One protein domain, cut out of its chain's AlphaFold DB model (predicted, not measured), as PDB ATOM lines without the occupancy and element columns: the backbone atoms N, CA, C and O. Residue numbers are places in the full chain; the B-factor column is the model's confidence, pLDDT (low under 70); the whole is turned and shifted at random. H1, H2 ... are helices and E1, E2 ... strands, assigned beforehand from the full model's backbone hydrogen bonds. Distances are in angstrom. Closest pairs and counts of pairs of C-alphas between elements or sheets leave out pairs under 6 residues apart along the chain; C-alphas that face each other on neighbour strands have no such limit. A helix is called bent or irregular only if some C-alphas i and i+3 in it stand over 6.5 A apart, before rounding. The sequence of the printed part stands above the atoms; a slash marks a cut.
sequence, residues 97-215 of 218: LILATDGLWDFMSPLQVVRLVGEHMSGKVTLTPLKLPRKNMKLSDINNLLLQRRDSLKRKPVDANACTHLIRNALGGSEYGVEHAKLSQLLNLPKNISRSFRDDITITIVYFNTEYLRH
ATOM      1  N   LEU A  97     -15.384  -6.289  43.090       97.12
ATOM      2  CA  LEU A  97     -15.314  -7.304  44.136       97.12
ATOM      3  C   LEU A  97     -16.710  -7.500  44.728       97.12
ATOM      4  O   LEU A  97     -17.425  -6.526  44.965       97.12
ATOM      5  N   ILE A  98     -17.083  -8.753  44.971       97.81
ATOM      6  CA  ILE A  98     -18.361  -9.132  45.578       97.81
ATOM      7  C   ILE A  98     -18.058  -9.779  46.923       97.81
ATOM      8  O   ILE A  98     -17.300 -10.745  46.988       97.81
ATOM      9  N   LEU A  99     -18.648  -9.234  47.980       97.75
ATOM     10  CA  LEU A  99     -18.646  -9.797  49.325       97.75
ATOM     11  C   LEU A  99     -20.087 -10.174  49.656       97.75
ATOM     12  O   LEU A  99     -20.971  -9.323  49.548       97.75
ATOM     13  N   ALA A 100     -20.334 -11.423  50.037       97.44
ATOM     14  CA  ALA A 100     -21.668 -11.872  50.410       97.44
ATOM     15  C   ALA A 100     -21.624 -12.994  51.449       97.44
ATOM     16  O   ALA A 100     -20.621 -13.706  51.529       97.44
ATOM     17  N   THR A 101     -22.705 -13.126  52.219       96.94
ATOM     18  CA  THR A 101     -22.946 -14.270  53.113       96.94
ATOM     19  C   THR A 101     -23.305 -15.529  52.316       96.94
ATOM     20  O   THR A 101     -23.700 -15.438  51.151       96.94
ATOM     21  N   ASP A 102     -23.159 -16.691  52.950       95.12
ATOM     22  CA  ASP A 102     -23.585 -18.015  52.462       95.12
ATOM     23  C   ASP A 102     -25.021 -18.027  51.930       95.12
ATOM     24  O   ASP A 102     -25.254 -18.571  50.857       95.12
ATOM     25  N   GLY A 103     -25.936 -17.274  52.546       95.88
ATOM     26  CA  GLY A 103     -27.305 -17.131  52.046       95.88
ATOM     27  C   GLY A 103     -27.425 -16.671  50.581       95.88
ATOM     28  O   GLY A 103     -28.469 -16.878  49.969       95.88
ATOM     29  N   LEU A 104     -26.399 -16.049  49.977       97.12
ATOM     30  CA  LEU A 104     -26.344 -15.839  48.522       97.12
ATOM     31  C   LEU A 104     -25.852 -17.085  47.770       97.12
ATOM     32  O   LEU A 104     -26.404 -17.442  46.726       97.12
ATOM     33  N   TRP A 105     -24.763 -17.670  48.261       95.12
ATOM     34  CA  TRP A 105     -24.011 -18.744  47.617       95.12
ATOM     35  C   TRP A 105     -24.769 -20.077  47.628       95.12
ATOM     36  O   TRP A 105     -24.627 -20.848  46.683       95.12
ATOM     37  N   ASP A 106     -25.682 -20.266  48.583       93.62
ATOM     38  CA  ASP A 106     -26.634 -21.382  48.624       93.62
ATOM     39  C   ASP A 106     -27.553 -21.434  47.391       93.62
ATOM     40  O   ASP A 106     -28.034 -22.499  47.000       93.62
ATOM     41  N   PHE A 107     -27.812 -20.285  46.753       94.06
ATOM     42  CA  PHE A 107     -28.712 -20.186  45.597       94.06
ATOM     43  C   PHE A 107     -27.987 -20.032  44.261       94.06
ATOM     44  O   PHE A 107     -28.580 -20.287  43.211       94.06
ATOM     45  N   MET A 108     -26.745 -19.546  44.260       94.94
ATOM     46  CA  MET A 108     -26.041 -19.194  43.030       94.94
ATOM     47  C   MET A 108     -24.552 -19.495  43.104       94.94
ATOM     48  O   MET A 108     -23.852 -19.100  44.032       94.94
ATOM     49  N   SER A 109     -24.035 -20.069  42.019       94.81
ATOM     50  CA  SER A 109     -22.599 -20.259  41.848       94.81
ATOM     51  C   SER A 109     -21.860 -18.920  41.683       94.81
ATOM     52  O   SER A 109     -22.402 -17.972  41.092       94.81
ATOM     53  N   PRO A 110     -20.572 -18.844  42.075       95.44
ATOM     54  CA  PRO A 110     -19.742 -17.661  41.854       95.44
ATOM     55  C   PRO A 110     -19.742 -17.169  40.402       95.44
ATOM     56  O   PRO A 110     -19.753 -15.963  40.148       95.44
ATOM     57  N   LEU A 111     -19.787 -18.090  39.435       95.06
ATOM     58  CA  LEU A 111     -19.807 -17.754  38.014       95.06
ATOM     59  C   LEU A 111     -21.118 -17.075  37.595       95.06
ATOM     60  O   LEU A 111     -21.079 -16.075  36.874       95.06
ATOM     61  N   GLN A 112     -22.268 -17.577  38.057       94.44
ATOM     62  CA  GLN A 112     -23.567 -16.939  37.807       94.44
ATOM     63  C   GLN A 112     -23.602 -15.527  38.392       94.44
ATOM     64  O   GLN A 112     -23.993 -14.583  37.705       94.44
ATOM     65  N   VAL A 113     -23.120 -15.366  39.624       96.38
ATOM     66  CA  VAL A 113     -23.077 -14.071  40.311       96.38
ATOM     67  C   VAL A 113     -22.193 -13.067  39.562       96.38
ATOM     68  O   VAL A 113     -22.636 -11.956  39.264       96.38
ATOM     69  N   VAL A 114     -20.968 -13.452  39.185       96.31
ATOM     70  CA  VAL A 114     -20.050 -12.591  38.414       96.31
ATOM     71  C   VAL A 114     -20.653 -12.214  37.062       96.31
ATOM     72  O   VAL A 114     -20.564 -11.052  36.658       96.31
ATOM     73  N   ARG A 115     -21.303 -13.163  36.377       93.25
ATOM     74  CA  ARG A 115     -21.980 -12.904  35.104       93.25
ATOM     75  C   ARG A 115     -23.096 -11.875  35.266       93.25
ATOM     76  O   ARG A 115     -23.091 -10.883  34.543       93.25
ATOM     77  N   LEU A 116     -23.996 -12.065  36.231       93.88
ATOM     78  CA  LEU A 116     -25.107 -11.146  36.489       93.88
ATOM     79  C   LEU A 116     -24.609  -9.733  36.816       93.88
ATOM     80  O   LEU A 116     -25.107  -8.759  36.253       93.88
ATOM     81  N   VAL A 117     -23.585  -9.597  37.666       95.50
ATOM     82  CA  VAL A 117     -23.011  -8.281  37.993       95.50
ATOM     83  C   VAL A 117     -22.309  -7.651  36.789       95.50
ATOM     84  O   VAL A 117     -22.451  -6.449  36.567       95.50
ATOM     85  N   GLY A 118     -21.583  -8.433  35.987       92.69
ATOM     86  CA  GLY A 118     -20.915  -7.945  34.779       92.69
ATOM     87  C   GLY A 118     -21.895  -7.473  33.700       92.69
ATOM     88  O   GLY A 118     -21.707  -6.404  33.106       92.69
ATOM     89  N   GLU A 119     -22.971  -8.228  33.478       90.25
ATOM     90  CA  GLU A 119     -24.059  -7.853  32.570       90.25
ATOM     91  C   GLU A 119     -24.784  -6.600  33.075       90.25
ATOM     92  O   GLU A 119     -24.968  -5.651  32.307       90.25
ATOM     93  N   HIS A 120     -25.092  -6.538  34.376       92.31
ATOM     94  CA  HIS A 120     -25.699  -5.375  35.029       92.31
ATOM     95  C   HIS A 120     -24.831  -4.118  34.889       92.31
ATOM     96  O   HIS A 120     -25.319  -3.072  34.461       92.31
ATOM     97  N   MET A 121     -23.528  -4.226  35.165       89.44
ATOM     98  CA  MET A 121     -22.557  -3.135  35.024       89.44
ATOM     99  C   MET A 121     -22.498  -2.605  33.584       89.44
ATOM    100  O   MET A 121     -22.498  -1.393  33.373       89.44
ATOM    101  N   SER A 122     -22.491  -3.504  32.597       84.38
ATOM    102  CA  SER A 122     -22.454  -3.144  31.173       84.38
ATOM    103  C   SER A 122     -23.763  -2.488  30.722       84.38
ATOM    104  O   SER A 122     -23.762  -1.478  30.019       84.38
ATOM    105  N   GLY A 123     -24.896  -3.031  31.168       82.12
ATOM    106  CA  GLY A 123     -26.225  -2.543  30.830       82.12
ATOM    107  C   GLY A 123     -26.590  -1.221  31.505       82.12
ATOM    108  O   GLY A 123     -27.307  -0.419  30.908       82.12
ATOM    109  N   LYS A 124     -26.068  -0.929  32.706       78.56
ATOM    110  CA  LYS A 124     -26.309   0.341  33.425       78.56
ATOM    111  C   LYS A 124     -25.991   1.573  32.591       78.56
ATOM    112  O   LYS A 124     -26.669   2.590  32.721       78.56
ATOM    113  N   VAL A 125     -24.993   1.482  31.711       69.62
ATOM    114  CA  VAL A 125     -24.622   2.568  30.798       69.62
ATOM    115  C   VAL A 125     -25.829   3.028  29.972       69.62
ATOM    116  O   VAL A 125     -25.924   4.208  29.657       69.62
ATOM    117  N   THR A 126     -26.795   2.146  29.692       69.81
ATOM    118  CA  THR A 126     -28.025   2.461  28.945       69.81
ATOM    119  C   THR A 126     -29.105   3.187  29.750       69.81
ATOM    120  O   THR A 126     -30.005   3.762  29.146       69.81
ATOM    121  N   LEU A 127     -29.026   3.205  31.086       69.75
ATOM    122  CA  LEU A 127     -29.996   3.909  31.937       69.75
ATOM    123  C   LEU A 127     -29.808   5.432  31.924       69.75
ATOM    124  O   LEU A 127     -30.702   6.170  32.323       69.75
ATOM    125  N   THR A 128     -28.650   5.910  31.475       74.12
ATOM    126  CA  THR A 128     -28.352   7.343  31.360       74.12
ATOM    127  C   THR A 128     -28.491   7.805  29.906       74.12
ATOM    128  O   THR A 128     -28.354   6.991  28.993       74.12
ATOM    129  N   PRO A 129     -28.758   9.089  29.621       78.56
ATOM    130  CA  PRO A 129     -28.589   9.636  28.274       78.56
ATOM    131  C   PRO A 129     -27.113   9.622  27.854       78.56
ATOM    132  O   PRO A 129     -26.222   9.759  28.696       78.56
ATOM    133  N   LEU A 130     -26.835   9.471  26.555       82.25
ATOM    134  CA  LEU A 130     -25.462   9.530  26.050       82.25
ATOM    135  C   LEU A 130     -24.874  10.926  26.298       82.25
ATOM    136  O   LEU A 130     -25.339  11.912  25.733       82.25
ATOM    137  N   LYS A 131     -23.814  10.992  27.104       82.06
ATOM    138  CA  LYS A 131     -22.936  12.161  27.215       82.06
ATOM    139  C   LYS A 131     -21.578  11.783  26.646       82.06
ATOM    140  O   LYS A 131     -21.005  10.775  27.054       82.06
ATOM    141  N   LEU A 132     -21.084  12.568  25.693       83.81
ATOM    142  CA  LEU A 132     -19.775  12.317  25.098       83.81
ATOM    143  C   LEU A 132     -18.682  12.533  26.160       83.81
ATOM    144  O   LEU A 132     -18.647  13.607  26.765       83.81
ATOM    145  N   PRO A 133     -17.782  11.555  26.384       77.88
ATOM    146  CA  PRO A 133     -16.693  11.681  27.354       77.88
ATOM    147  C   PRO A 133     -15.758  12.862  27.070       77.88
ATOM    148  O   PRO A 133     -15.129  13.396  27.979       77.88
ATOM    149  N   ARG A 134     -15.628  13.247  25.793       82.06
ATOM    150  CA  ARG A 134     -14.757  14.327  25.312       82.06
ATOM    151  C   ARG A 134     -15.463  15.084  24.186       82.06
ATOM    152  O   ARG A 134     -16.140  14.468  23.368       82.06
ATOM    153  N   LYS A 135     -15.279  16.410  24.115       79.69
ATOM    154  CA  LYS A 135     -15.944  17.268  23.110       79.69
ATOM    155  C   LYS A 135     -15.478  17.011  21.665       79.69
ATOM    156  O   LYS A 135     -16.285  17.138  20.757       79.69
ATOM    157  N   ASN A 136     -14.226  16.592  21.459       87.38
ATOM    158  CA  ASN A 136     -13.601  16.466  20.130       87.38
ATOM    159  C   ASN A 136     -13.320  15.002  19.740       87.38
ATOM    160  O   ASN A 136     -12.217  14.666  19.308       87.38
ATOM    161  N   MET A 137     -14.279  14.099  19.957       90.00
ATOM    162  CA  MET A 137     -14.138  12.697  19.531       90.00
ATOM    163  C   MET A 137     -14.293  12.562  18.015       90.00
ATOM    164  O   MET A 137     -15.106  13.261  17.410       90.00
ATOM    165  N   LYS A 138     -13.551  11.635  17.393       93.19
ATOM    166  CA  LYS A 138     -13.752  11.317  15.974       93.19
ATOM    167  C   LYS A 138     -15.111  10.639  15.792       93.19
ATOM    168  O   LYS A 138     -15.571   9.912  16.672       93.19
ATOM    169  N   LEU A 139     -15.723  10.809  14.618       92.75
ATOM    170  CA  LEU A 139     -16.988  10.139  14.283       92.75
ATOM    171  C   LEU A 139     -16.887   8.611  14.402       92.75
ATOM    172  O   LEU A 139     -17.837   7.974  14.847       92.75
ATOM    173  N   SER A 140     -15.723   8.031  14.084       92.81
ATOM    174  CA  SER A 140     -15.438   6.606  14.293       92.81
ATOM    175  C   SER A 140     -15.575   6.191  15.760       92.81
ATOM    176  O   SER A 140     -16.183   5.167  16.060       92.81
ATOM    177  N   ASP A 141     -15.061   7.005  16.680       89.88
ATOM    178  CA  ASP A 141     -15.074   6.717  18.116       89.88
ATOM    179  C   ASP A 141     -16.490   6.858  18.682       89.88
ATOM    180  O   ASP A 141     -16.922   6.047  19.500       89.88
ATOM    181  N   ILE A 142     -17.239   7.858  18.202       90.06
ATOM    182  CA  ILE A 142     -18.658   8.032  18.535       90.06
ATOM    183  C   ILE A 142     -19.468   6.833  18.027       90.06
ATOM    184  O   ILE A 142     -20.281   6.291  18.775       90.06
ATOM    185  N   ASN A 143     -19.229   6.372  16.796       92.38
ATOM    186  CA  ASN A 143     -19.903   5.198  16.244       92.38
ATOM    187  C   ASN A 143     -19.602   3.928  17.058       92.38
ATOM    188  O   ASN A 143     -20.524   3.198  17.413       92.38
ATOM    189  N   ASN A 144     -18.341   3.700  17.432       89.88
ATOM    190  CA  ASN A 144     -17.956   2.577  18.293       89.88
ATOM    191  C   ASN A 144     -18.671   2.631  19.653       89.88
ATOM    192  O   ASN A 144     -19.197   1.619  20.121       89.88
ATOM    193  N   LEU A 145     -18.761   3.821  20.258       86.44
ATOM    194  CA  LEU A 145     -19.480   4.031  21.514       86.44
ATOM    195  C   LEU A 145     -20.985   3.740  21.369       86.44
ATOM    196  O   LEU A 145     -21.584   3.120  22.249       86.44
ATOM    197  N   LEU A 146     -21.602   4.156  20.258       88.00
ATOM    198  CA  LEU A 146     -23.011   3.885  19.959       88.00
ATOM    199  C   LEU A 146     -23.278   2.395  19.719       88.00
ATOM    200  O   LEU A 146     -24.262   1.875  20.243       88.00
ATOM    201  N   LEU A 147     -22.401   1.696  18.992       88.81
ATOM    202  CA  LEU A 147     -22.491   0.246  18.782       88.81
ATOM    203  C   LEU A 147     -22.415  -0.506  20.114       88.81
ATOM    204  O   LEU A 147     -23.290  -1.320  20.412       88.81
ATOM    205  N   GLN A 148     -21.454  -0.150  20.969       83.88
ATOM    206  CA  GLN A 148     -21.331  -0.720  22.310       83.88
ATOM    207  C   GLN A 148     -22.582  -0.453  23.163       83.88
ATOM    208  O   GLN A 148     -23.059  -1.331  23.891       83.88
ATOM    209  N   ARG A 149     -23.156   0.753  23.066       83.31
ATOM    210  CA  ARG A 149     -24.383   1.120  23.784       83.31
ATOM    211  C   ARG A 149     -25.594   0.339  23.275       83.31
ATOM    212  O   ARG A 149     -26.383  -0.132  24.090       83.31
ATOM    213  N   ARG A 150     -25.717   0.158  21.958       84.31
ATOM    214  CA  ARG A 150     -26.763  -0.656  21.323       84.31
ATOM    215  C   ARG A 150     -26.691  -2.106  21.786       84.31
ATOM    216  O   ARG A 150     -27.713  -2.677  22.152       84.31
ATOM    217  N   ASP A 151     -25.499  -2.688  21.833       82.25
ATOM    218  CA  ASP A 151     -25.322  -4.062  22.312       82.25
ATOM    219  C   ASP A 151     -25.649  -4.187  23.809       82.25
ATOM    220  O   ASP A 151     -26.192  -5.200  24.252       82.25
ATOM    221  N   SER A 152     -25.403  -3.125  24.581       80.81
ATOM    222  CA  SER A 152     -25.751  -3.046  26.004       80.81
ATOM    223  C   SER A 152     -27.258  -2.903  26.255       80.81
ATOM    224  O   SER A 152     -27.715  -3.278  27.333       80.81
ATOM    225  N   LEU A 153     -28.056  -2.430  25.283       79.25
ATOM    226  CA  LEU A 153     -29.524  -2.336  25.422       79.25
ATOM    227  C   LEU A 153     -30.173  -3.707  25.605       79.25
ATOM    228  O   LEU A 153     -31.153  -3.821  26.335       79.25
ATOM    229  N   LYS A 154     -29.587  -4.755  25.012       76.81
ATOM    230  CA  LYS A 154     -30.021  -6.147  25.211       76.81
ATOM    231  C   LYS A 154     -29.882  -6.607  26.665       76.81
ATOM    232  O   LYS A 154     -30.514  -7.577  27.057       76.81
ATOM    233  N   ARG A 155     -29.046  -5.921  27.451       78.56
ATOM    234  CA  ARG A 155     -28.737  -6.217  28.857       78.56
ATOM    235  C   ARG A 155     -29.204  -5.101  29.790       78.56
ATOM    236  O   ARG A 155     -28.643  -4.939  30.869       78.56
ATOM    237  N   LYS A 156     -30.175  -4.283  29.366       79.88
ATOM    238  CA  LYS A 156     -30.699  -3.185  30.184       79.88
ATOM    239  C   LYS A 156     -31.161  -3.750  31.537       79.88
ATOM    240  O   LYS A 156     -32.085  -4.562  31.559       79.88
ATOM    241  N   PRO A 157     -30.540  -3.344  32.655       81.62
ATOM    242  CA  PRO A 157     -30.873  -3.918  33.942       81.62
ATOM    243  C   PRO A 157     -32.249  -3.426  34.385       81.62
ATOM    244  O   PRO A 157     -32.570  -2.242  34.261       81.62
ATOM    245  N   VAL A 158     -33.051  -4.349  34.915       84.50
ATOM    246  CA  VAL A 158     -34.355  -4.033  35.519       84.50
ATOM    247  C   VAL A 158     -34.159  -3.294  36.845       84.50
ATOM    248  O   VAL A 158     -34.901  -2.377  37.175       84.50
ATOM    249  N   ASP A 159     -33.131  -3.681  37.599       90.19
ATOM    250  CA  ASP A 159     -32.808  -3.116  38.905       90.19
ATOM    251  C   ASP A 159     -31.781  -1.992  38.796       90.19
ATOM    252  O   ASP A 159     -30.753  -2.144  38.141       90.19
ATOM    253  N   ALA A 160     -31.988  -0.886  39.512       89.38
ATOM    254  CA  ALA A 160     -30.987   0.181  39.589       89.38
ATOM    255  C   ALA A 160     -29.729  -0.253  40.375       89.38
ATOM    256  O   ALA A 160     -28.598   0.128  40.049       89.38
ATOM    257  N   ASN A 161     -29.918  -1.081  41.405       93.00
ATOM    258  CA  ASN A 161     -28.865  -1.573  42.288       93.00
ATOM    259  C   ASN A 161     -28.495  -3.027  41.938       93.00
ATOM    260  O   ASN A 161     -29.370  -3.878  41.789       93.00
ATOM    261  N   ALA A 162     -27.197  -3.312  41.804       95.38
ATOM    262  CA  ALA A 162     -26.708  -4.639  41.427       95.38
ATOM    263  C   ALA A 162     -26.866  -5.678  42.552       95.38
ATOM    264  O   ALA A 162     -27.132  -6.838  42.267       95.38
ATOM    265  N   CYS A 163     -26.773  -5.274  43.823       97.25
ATOM    266  CA  CYS A 163     -27.058  -6.156  44.957       97.25
ATOM    267  C   CYS A 163     -28.536  -6.569  44.956       97.25
ATOM    268  O   CYS A 163     -28.841  -7.748  45.080       97.25
ATOM    269  N   THR A 164     -29.460  -5.624  44.738       96.19
ATOM    270  CA  THR A 164     -30.894  -5.938  44.593       96.19
ATOM    271  C   THR A 164     -31.145  -6.864  43.405       96.19
ATOM    272  O   THR A 164     -31.942  -7.794  43.510       96.19
ATOM    273  N   HIS A 165     -30.423  -6.647  42.302       95.06
ATOM    274  CA  HIS A 165     -30.469  -7.534  41.147       95.06
ATOM    275  C   HIS A 165     -30.057  -8.966  41.505       95.06
ATOM    276  O   HIS A 165     -30.749  -9.912  41.137       95.06
ATOM    277  N   LEU A 166     -28.971  -9.136  42.265       96.75
ATOM    278  CA  LEU A 166     -28.537 -10.450  42.737       96.75
ATOM    279  C   LEU A 166     -29.556 -11.088  43.682       96.75
ATOM    280  O   LEU A 166     -29.917 -12.232  43.453       96.75
ATOM    281  N   ILE A 167     -30.088 -10.364  44.671       96.88
ATOM    282  CA  ILE A 167     -31.106 -10.909  45.593       96.88
ATOM    283  C   ILE A 167     -32.340 -11.393  44.818       96.88
ATOM    284  O   ILE A 167     -32.864 -12.474  45.082       96.88
ATOM    285  N   ARG A 168     -32.786 -10.623  43.816       95.31
ATOM    286  CA  ARG A 168     -33.909 -11.014  42.958       95.31
ATOM    287  C   ARG A 168     -33.621 -12.309  42.192       95.31
ATOM    288  O   ARG A 168     -34.504 -13.157  42.112       95.31
ATOM    289  N   ASN A 169     -32.419 -12.450  41.634       95.06
ATOM    290  CA  ASN A 169     -32.023 -13.653  40.899       95.06
ATOM    291  C   ASN A 169     -31.753 -14.849  41.827       95.06
ATOM    292  O   ASN A 169     -32.074 -15.964  41.447       95.06
ATOM    293  N   ALA A 170     -31.252 -14.645  43.048       95.69
ATOM    294  CA  ALA A 170     -31.077 -15.718  44.029       95.69
ATOM    295  C   ALA A 170     -32.426 -16.357  44.392       95.69
ATOM    296  O   ALA A 170     -32.602 -17.568  44.319       95.69
ATOM    297  N   LEU A 171     -33.412 -15.522  44.731       95.44
ATOM    298  CA  LEU A 171     -34.711 -15.996  45.208       95.44
ATOM    299  C   LEU A 171     -35.645 -16.414  44.063       95.44
ATOM    300  O   LEU A 171     -36.407 -17.369  44.191       95.44
ATOM    301  N   GLY A 172     -35.617 -15.695  42.942       93.88
ATOM    302  CA  GLY A 172     -36.546 -15.898  41.830       93.88
ATOM    303  C   GLY A 172     -35.928 -16.502  40.573       93.88
ATOM    304  O   GLY A 172     -36.657 -16.709  39.616       93.88
ATOM    305  N   GLY A 173     -34.620 -16.744  40.522       89.62
ATOM    306  CA  GLY A 173     -33.950 -17.197  39.304       89.62
ATOM    307  C   GLY A 173     -34.357 -18.606  38.872       89.62
ATOM    308  O   GLY A 173     -34.518 -19.511  39.701       89.62
ATOM    309  N   SER A 174     -34.484 -18.768  37.558       86.19
ATOM    310  CA  SER A 174     -34.585 -20.025  36.823       86.19
ATOM    311  C   SER A 174     -33.794 -19.936  35.511       86.19
ATOM    312  O   SER A 174     -33.209 -18.898  35.190       86.19
ATOM    313  N   GLU A 175     -33.755 -21.024  34.738       78.44
ATOM    314  CA  GLU A 175     -33.035 -21.078  33.454       78.44
ATOM    315  C   GLU A 175     -33.550 -20.050  32.429       78.44
ATOM    316  O   GLU A 175     -32.802 -19.621  31.549       78.44
ATOM    317  N   TYR A 176     -34.808 -19.618  32.568       79.94
ATOM    318  CA  TYR A 176     -35.486 -18.707  31.641       79.94
ATOM    319  C   TYR A 176     -35.559 -17.256  32.140       79.94
ATOM    320  O   TYR A 176     -36.103 -16.393  31.449       79.94
ATOM    321  N   GLY A 177     -35.013 -16.963  33.324       83.88
ATOM    322  CA  GLY A 177     -35.035 -15.633  33.929       83.88
ATOM    323  C   GLY A 177     -35.608 -15.644  35.342       83.88
ATOM    324  O   GLY A 177     -35.492 -16.625  36.064       83.88
ATOM    325  N   VAL A 178     -36.189 -14.521  35.766       89.56
ATOM    326  CA  VAL A 178     -36.746 -14.390  37.118       89.56
ATOM    327  C   VAL A 178     -38.227 -14.759  37.118       89.56
ATOM    328  O   VAL A 178     -39.056 -14.076  36.518       89.56
ATOM    329  N   GLU A 179     -38.573 -15.789  37.875       93.50
ATOM    330  CA  GLU A 179     -39.941 -16.196  38.165       93.50
ATOM    331  C   GLU A 179     -40.507 -15.382  39.332       93.50
ATOM    332  O   GLU A 179     -40.245 -15.635  40.513       93.50
ATOM    333  N   HIS A 180     -41.335 -14.390  39.004       91.94
ATOM    334  CA  HIS A 180     -41.943 -13.506  39.999       91.94
ATOM    335  C   HIS A 180     -42.848 -14.234  41.004       91.94
ATOM    336  O   HIS A 180     -42.954 -13.789  42.147       91.94
ATOM    337  N   ALA A 181     -43.458 -15.360  40.618       92.88
ATOM    338  CA  ALA A 181     -44.262 -16.182  41.521       92.88
ATOM    339  C   ALA A 181     -43.405 -16.787  42.649       92.88
ATOM    340  O   ALA A 181     -43.726 -16.604  43.823       92.88
ATOM    341  N   LYS A 182     -42.272 -17.413  42.300       93.12
ATOM    342  CA  LYS A 182     -41.304 -17.977  43.254       93.12
ATOM    343  C   LYS A 182     -40.736 -16.901  44.179       93.12
ATOM    344  O   LYS A 182     -40.727 -17.065  45.398       93.12
ATOM    345  N   LEU A 183     -40.331 -15.766  43.606       93.94
ATOM    346  CA  LEU A 183     -39.844 -14.617  44.369       93.94
ATOM    347  C   LEU A 183     -40.887 -14.131  45.387       93.94
ATOM    348  O   LEU A 183     -40.566 -13.946  46.559       93.94
ATOM    349  N   SER A 184     -42.136 -13.946  44.947       94.69
ATOM    350  CA  SER A 184     -43.243 -13.520  45.808       94.69
ATOM    351  C   SER A 184     -43.501 -14.522  46.934       94.69
ATOM    352  O   SER A 184     -43.645 -14.125  48.089       94.69
ATOM    353  N   GLN A 185     -43.498 -15.822  46.629       93.62
ATOM    354  CA  GLN A 185     -43.687 -16.873  47.625       93.62
ATOM    355  C   GLN A 185     -42.611 -16.814  48.713       93.62
ATOM    356  O   GLN A 185     -42.951 -16.772  49.893       93.62
ATOM    357  N   LEU A 186     -41.328 -16.756  48.336       92.94
ATOM    358  CA  LEU A 186     -40.224 -16.719  49.298       92.94
ATOM    359  C   LEU A 186     -40.242 -15.447  50.154       92.94
ATOM    360  O   LEU A 186     -40.012 -15.516  51.364       92.94
ATOM    361  N   LEU A 187     -40.543 -14.290  49.559       93.69
ATOM    362  CA  LEU A 187     -40.599 -13.018  50.284       93.69
ATOM    363  C   LEU A 187     -41.785 -12.930  51.256       93.69
ATOM    364  O   LEU A 187     -41.657 -12.279  52.290       93.69
ATOM    365  N   ASN A 188     -42.897 -13.609  50.964       94.75
ATOM    366  CA  ASN A 188     -44.087 -13.630  51.818       94.75
ATOM    367  C   ASN A 188     -44.043 -14.689  52.933       94.75
ATOM    368  O   ASN A 188     -44.978 -14.762  53.732       94.75
ATOM    369  N   LEU A 189     -42.984 -15.505  53.019       93.81
ATOM    370  CA  LEU A 189     -42.845 -16.489  54.095       93.81
ATOM    371  C   LEU A 189     -42.821 -15.798  55.475       93.81
ATOM    372  O   LEU A 189     -41.980 -14.922  55.701       93.81
ATOM    373  N   PRO A 190     -43.680 -16.219  56.422       94.19
ATOM    374  CA  PRO A 190     -43.629 -15.767  57.805       94.19
ATOM    375  C   PRO A 190     -42.254 -15.979  58.450       94.19
ATOM    376  O   PRO A 190     -41.567 -16.967  58.183       94.19
ATOM    377  N   LYS A 191     -41.868 -15.073  59.358       90.00
ATOM    378  CA  LYS A 191     -40.543 -15.074  60.012       90.00
ATOM    379  C   LYS A 191     -40.202 -16.383  60.734       90.00
ATOM    380  O   LYS A 191     -39.033 -16.727  60.852       90.00
ATOM    381  N   ASN A 192     -41.208 -17.105  61.227       90.88
ATOM    382  CA  ASN A 192     -41.023 -18.376  61.929       90.88
ATOM    383  C   ASN A 192     -40.670 -19.544  60.997       90.88
ATOM    384  O   ASN A 192     -40.151 -20.540  61.484       90.88
ATOM    385  N   ILE A 193     -40.939 -19.434  59.691       92.25
ATOM    386  CA  ILE A 193     -40.598 -20.473  58.708       92.25
ATOM    387  C   ILE A 193     -39.586 -20.009  57.662       92.25
ATOM    388  O   ILE A 193     -38.993 -20.844  56.993       92.25
ATOM    389  N   SER A 194     -39.352 -18.701  57.508       92.06
ATOM    390  CA  SER A 194     -38.477 -18.166  56.459       92.06
ATOM    391  C   SER A 194     -37.070 -18.764  56.491       92.06
ATOM    392  O   SER A 194     -36.533 -19.067  55.429       92.06
ATOM    393  N   ARG A 195     -36.522 -19.001  57.693       91.12
ATOM    394  CA  ARG A 195     -35.194 -19.606  57.899       91.12
ATOM    395  C   ARG A 195     -35.077 -21.057  57.432       91.12
ATOM    396  O   ARG A 195     -33.971 -21.526  57.217       91.12
ATOM    397  N   SER A 196     -36.195 -21.756  57.239       89.94
ATOM    398  CA  SER A 196     -36.196 -23.107  56.665       89.94
ATOM    399  C   SER A 196     -36.065 -23.109  55.140       89.94
ATOM    400  O   SER A 196     -35.832 -24.161  54.558       89.94
ATOM    401  N   PHE A 197     -36.259 -21.957  54.488       91.75
ATOM    402  CA  PHE A 197     -36.248 -21.836  53.025       91.75
ATOM    403  C   PHE A 197     -35.136 -20.928  52.497       91.75
ATOM    404  O   PHE A 197     -34.786 -21.035  51.326       91.75
ATOM    405  N   ARG A 198     -34.631 -19.998  53.313       92.88
ATOM    406  CA  ARG A 198     -33.499 -19.127  52.980       92.88
ATOM    407  C   ARG A 198     -32.803 -18.660  54.249       92.88
ATOM    408  O   ARG A 198     -33.476 -18.450  55.261       92.88
ATOM    409  N   ASP A 199     -31.512 -18.389  54.147       93.62
ATOM    410  CA  ASP A 199     -30.793 -17.648  55.177       93.62
ATOM    411  C   ASP A 199     -30.822 -16.128  54.921       93.62
ATOM    412  O   ASP A 199     -31.368 -15.637  53.922       93.62
ATOM    413  N   ASP A 200     -30.262 -15.366  55.853       94.94
ATOM    414  CA  ASP A 200     -30.069 -13.929  55.748       94.94
ATOM    415  C   ASP A 200     -29.057 -13.608  54.621       94.94
ATOM    416  O   ASP A 200     -27.875 -13.958  54.664       94.94
ATOM    417  N   ILE A 201     -29.519 -12.898  53.587       97.00
ATOM    418  CA  ILE A 201     -28.707 -12.554  52.410       97.00
ATOM    419  C   ILE A 201     -28.161 -11.134  52.554       97.00
ATOM    420  O   ILE A 201     -28.909 -10.159  52.469       97.00
ATOM    421  N   THR A 202     -26.843 -11.006  52.692       97.88
ATOM    422  CA  THR A 202     -26.144  -9.713  52.678       97.88
ATOM    423  C   THR A 202     -25.156  -9.672  51.524       97.88
ATOM    424  O   THR A 202     -24.391 -10.610  51.339       97.88
ATOM    425  N   ILE A 203     -25.157  -8.585  50.744       98.50
ATOM    426  CA  ILE A 203     -24.296  -8.429  49.564       98.50
ATOM    427  C   ILE A 203     -23.706  -7.019  49.519       98.50
ATOM    428  O   ILE A 203     -24.435  -6.028  49.548       98.50
ATOM    429  N   THR A 204     -22.391  -6.934  49.344       98.44
ATOM    430  CA  THR A 204     -21.658  -5.704  49.035       98.44
ATOM    431  C   THR A 204     -20.908  -5.876  47.719       98.44
ATOM    432  O   THR A 204     -20.122  -6.808  47.564       98.44
ATOM    433  N   ILE A 205     -21.130  -4.963  46.770       97.81
ATOM    434  CA  ILE A 205     -20.399  -4.923  45.497       97.81
ATOM    435  C   ILE A 205     -19.562  -3.648  45.459       97.81
ATOM    436  O   ILE A 205     -20.099  -2.540  45.482       97.81
ATOM    437  N   VAL A 206     -18.246  -3.813  45.365       97.38
ATOM    438  CA  VAL A 206     -17.278  -2.721  45.232       97.38
ATOM    439  C   VAL A 206     -16.858  -2.636  43.773       97.38
ATOM    440  O   VAL A 206     -16.298  -3.593  43.250       97.38
ATOM    441  N   TYR A 207     -17.109  -1.508  43.111       95.75
ATOM    442  CA  TYR A 207     -16.646  -1.266  41.742       95.75
ATOM    443  C   TYR A 207     -15.309  -0.531  41.759       95.75
ATOM    444  O   TYR A 207     -15.158   0.472  42.457       95.75
ATOM    445  N   PHE A 208     -14.351  -1.002  40.965       95.25
ATOM    446  CA  PHE A 208     -13.035  -0.380  40.869       95.25
ATOM    447  C   PHE A 208     -12.993   0.669  39.758       95.25
ATOM    448  O   PHE A 208     -13.590   0.502  38.692       95.25
ATOM    449  N   ASN A 209     -12.240   1.750  39.979       92.00
ATOM    450  CA  ASN A 209     -11.980   2.739  38.939       92.00
ATOM    451  C   ASN A 209     -10.868   2.234  38.011       92.00
ATOM    452  O   ASN A 209      -9.681   2.352  38.307       92.00
ATOM    453  N   THR A 210     -11.257   1.685  36.864       88.81
ATOM    454  CA  THR A 210     -10.305   1.078  35.928       88.81
ATOM    455  C   THR A 210      -9.378   2.087  35.262       88.81
ATOM    456  O   THR A 210      -8.284   1.706  34.867       88.81
ATOM    457  N   GLU A 211      -9.790   3.351  35.123       87.00
ATOM    458  CA  GLU A 211      -8.916   4.396  34.570       87.00
ATOM    459  C   GLU A 211      -7.802   4.743  35.555       87.00
ATOM    460  O   GLU A 211      -6.638   4.802  35.164       87.00
ATOM    461  N   TYR A 212      -8.139   4.865  36.842       90.25
ATOM    462  CA  TYR A 212      -7.146   5.054  37.900       90.25
ATOM    463  C   TYR A 212      -6.148   3.887  37.957       90.25
ATOM    464  O   TYR A 212      -4.949   4.105  38.079       90.25
ATOM    465  N   LEU A 213      -6.619   2.647  37.787       90.25
ATOM    466  CA  LEU A 213      -5.742   1.471  37.755       90.25
ATOM    467  C   LEU A 213      -4.824   1.420  36.518       90.25
ATOM    468  O   LEU A 213      -3.767   0.801  36.582       90.25
ATOM    469  N   ARG A 214      -5.206   2.032  35.385       87.38
ATOM    470  CA  ARG A 214      -4.334   2.136  34.193       87.38
ATOM    471  C   ARG A 214      -3.306   3.249  34.318       87.38
ATOM    472  O   ARG A 214      -2.204   3.121  33.792       87.38
ATOM    473  N   HIS A 215      -3.695   4.342  34.963       85.81
ATOM    474  CA  HIS A 215      -2.888   5.543  35.109       85.81
ATOM    475  C   HIS A 215      -2.922   5.999  36.570       85.81
ATOM    476  O   HIS A 215      -3.642   6.952  36.886       85.81
TER     477      HIS A 215
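This is residues 97 to 215 of the 218 residues of the protein "PPM-type phosphatase domain-containing protein" of Aphis glycines (UniProt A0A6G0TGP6). A loose, elongated run of crossed helices, H3, H2, H4 and H5, each touching the next, has H2 and H4 in its middle and a small two-stranded ribbon, E1 and E2, beside these two. H3 reaches toward one end and H6 lies toward the other, while H7, after E2, sticks out free of the body. The printed part has 119 residues, with seven named helices and two named strands in the order E1 H1 H2 H3 H4 H5 H6 E2 H7; the sheet, E1 - E2, is antiparallel and the class is mostly helix. The whole is loose, with a radius of gyration of the C-alphas of 17.9 A, and spans 61 by 31 by 21 A, only just elongated.

E1, residues 97 to 100, begins with C-alpha 97 at (-15.314, -7.304, 44.136). H1 is residues 102 to 105, and H2, residues 110 to 127, is 25.9 A long. H2 is neither bent nor irregular, but only just: C-alphas 122 and 125 are 6.1 A apart. H3, residues 139 to 153, is 20.9 A long and begins with C-alpha 139 at (-16.988, 10.139, 14.283). H4, residues 162 to 172, measures 15.0 A. H5 is residues 180 to 187 and H6 residues 191 to 194. E2, residues 203 to 207, is 13.1 A long. H7, residues 210 to 214, ends with C-alpha 214 at (-4.334, 2.136, 34.193).

E1 and E2 are antiparallel at 173 degrees, with N 97 and O 206 at 2.9 A and N 204 and O 99 at 2.8 A, within hydrogen-bond range. E1 and H2 are near each other. The closest C-alphas of H4 and E2 are those of Cys 163 and Ile 203, 5.8 A apart. H2, with residues 113 to 121 alone, touches H4 at a steep tilt of 54 degrees, opposite ways; their closest C-alphas, of Val 117 and Ala 162, are 6.2 A apart. H2, with residues 122 to 126 alone, touches residues 149 to 153 of H3 at a steep tilt of 56 degrees, opposite ways; the C-alphas of Gly 123 and Ser 152 come closest, 4.9 A. H4 and H5 touch about perpendicular, at 84 degrees, closest at the C-alphas of Gly 172 and Leu 183, 4.4 A. H1 and H4 are close but not clearly touching, as are H5 and H6, with closest C-alphas 6.5 A apart at Leu 104 and Ala 170, and 7.5 A at Leu 186 and Ser 194. Every O i to N i+4 pair is within hydrogen-bond range in H3, H4, H5 and H7, and 11 of 14 are in H2; H1 and H6 are too short for such a pair, and their single O i to N i+3 pair is within range in H1 but not in H6.

The C-alphas farthest apart, of Lys 138 and Asn 192, are 61.1 A apart. The printed part has no cut. The link from H2 to H3, 11 residues, is long. Residues 134 to 141, of which 139 to 141 belong to H3, and residues 209 to 215, of which 210 to 214 belong to H7, stand free. Mean pLDDT of the printed part is 90.1; residues 125 to 127 are under 70.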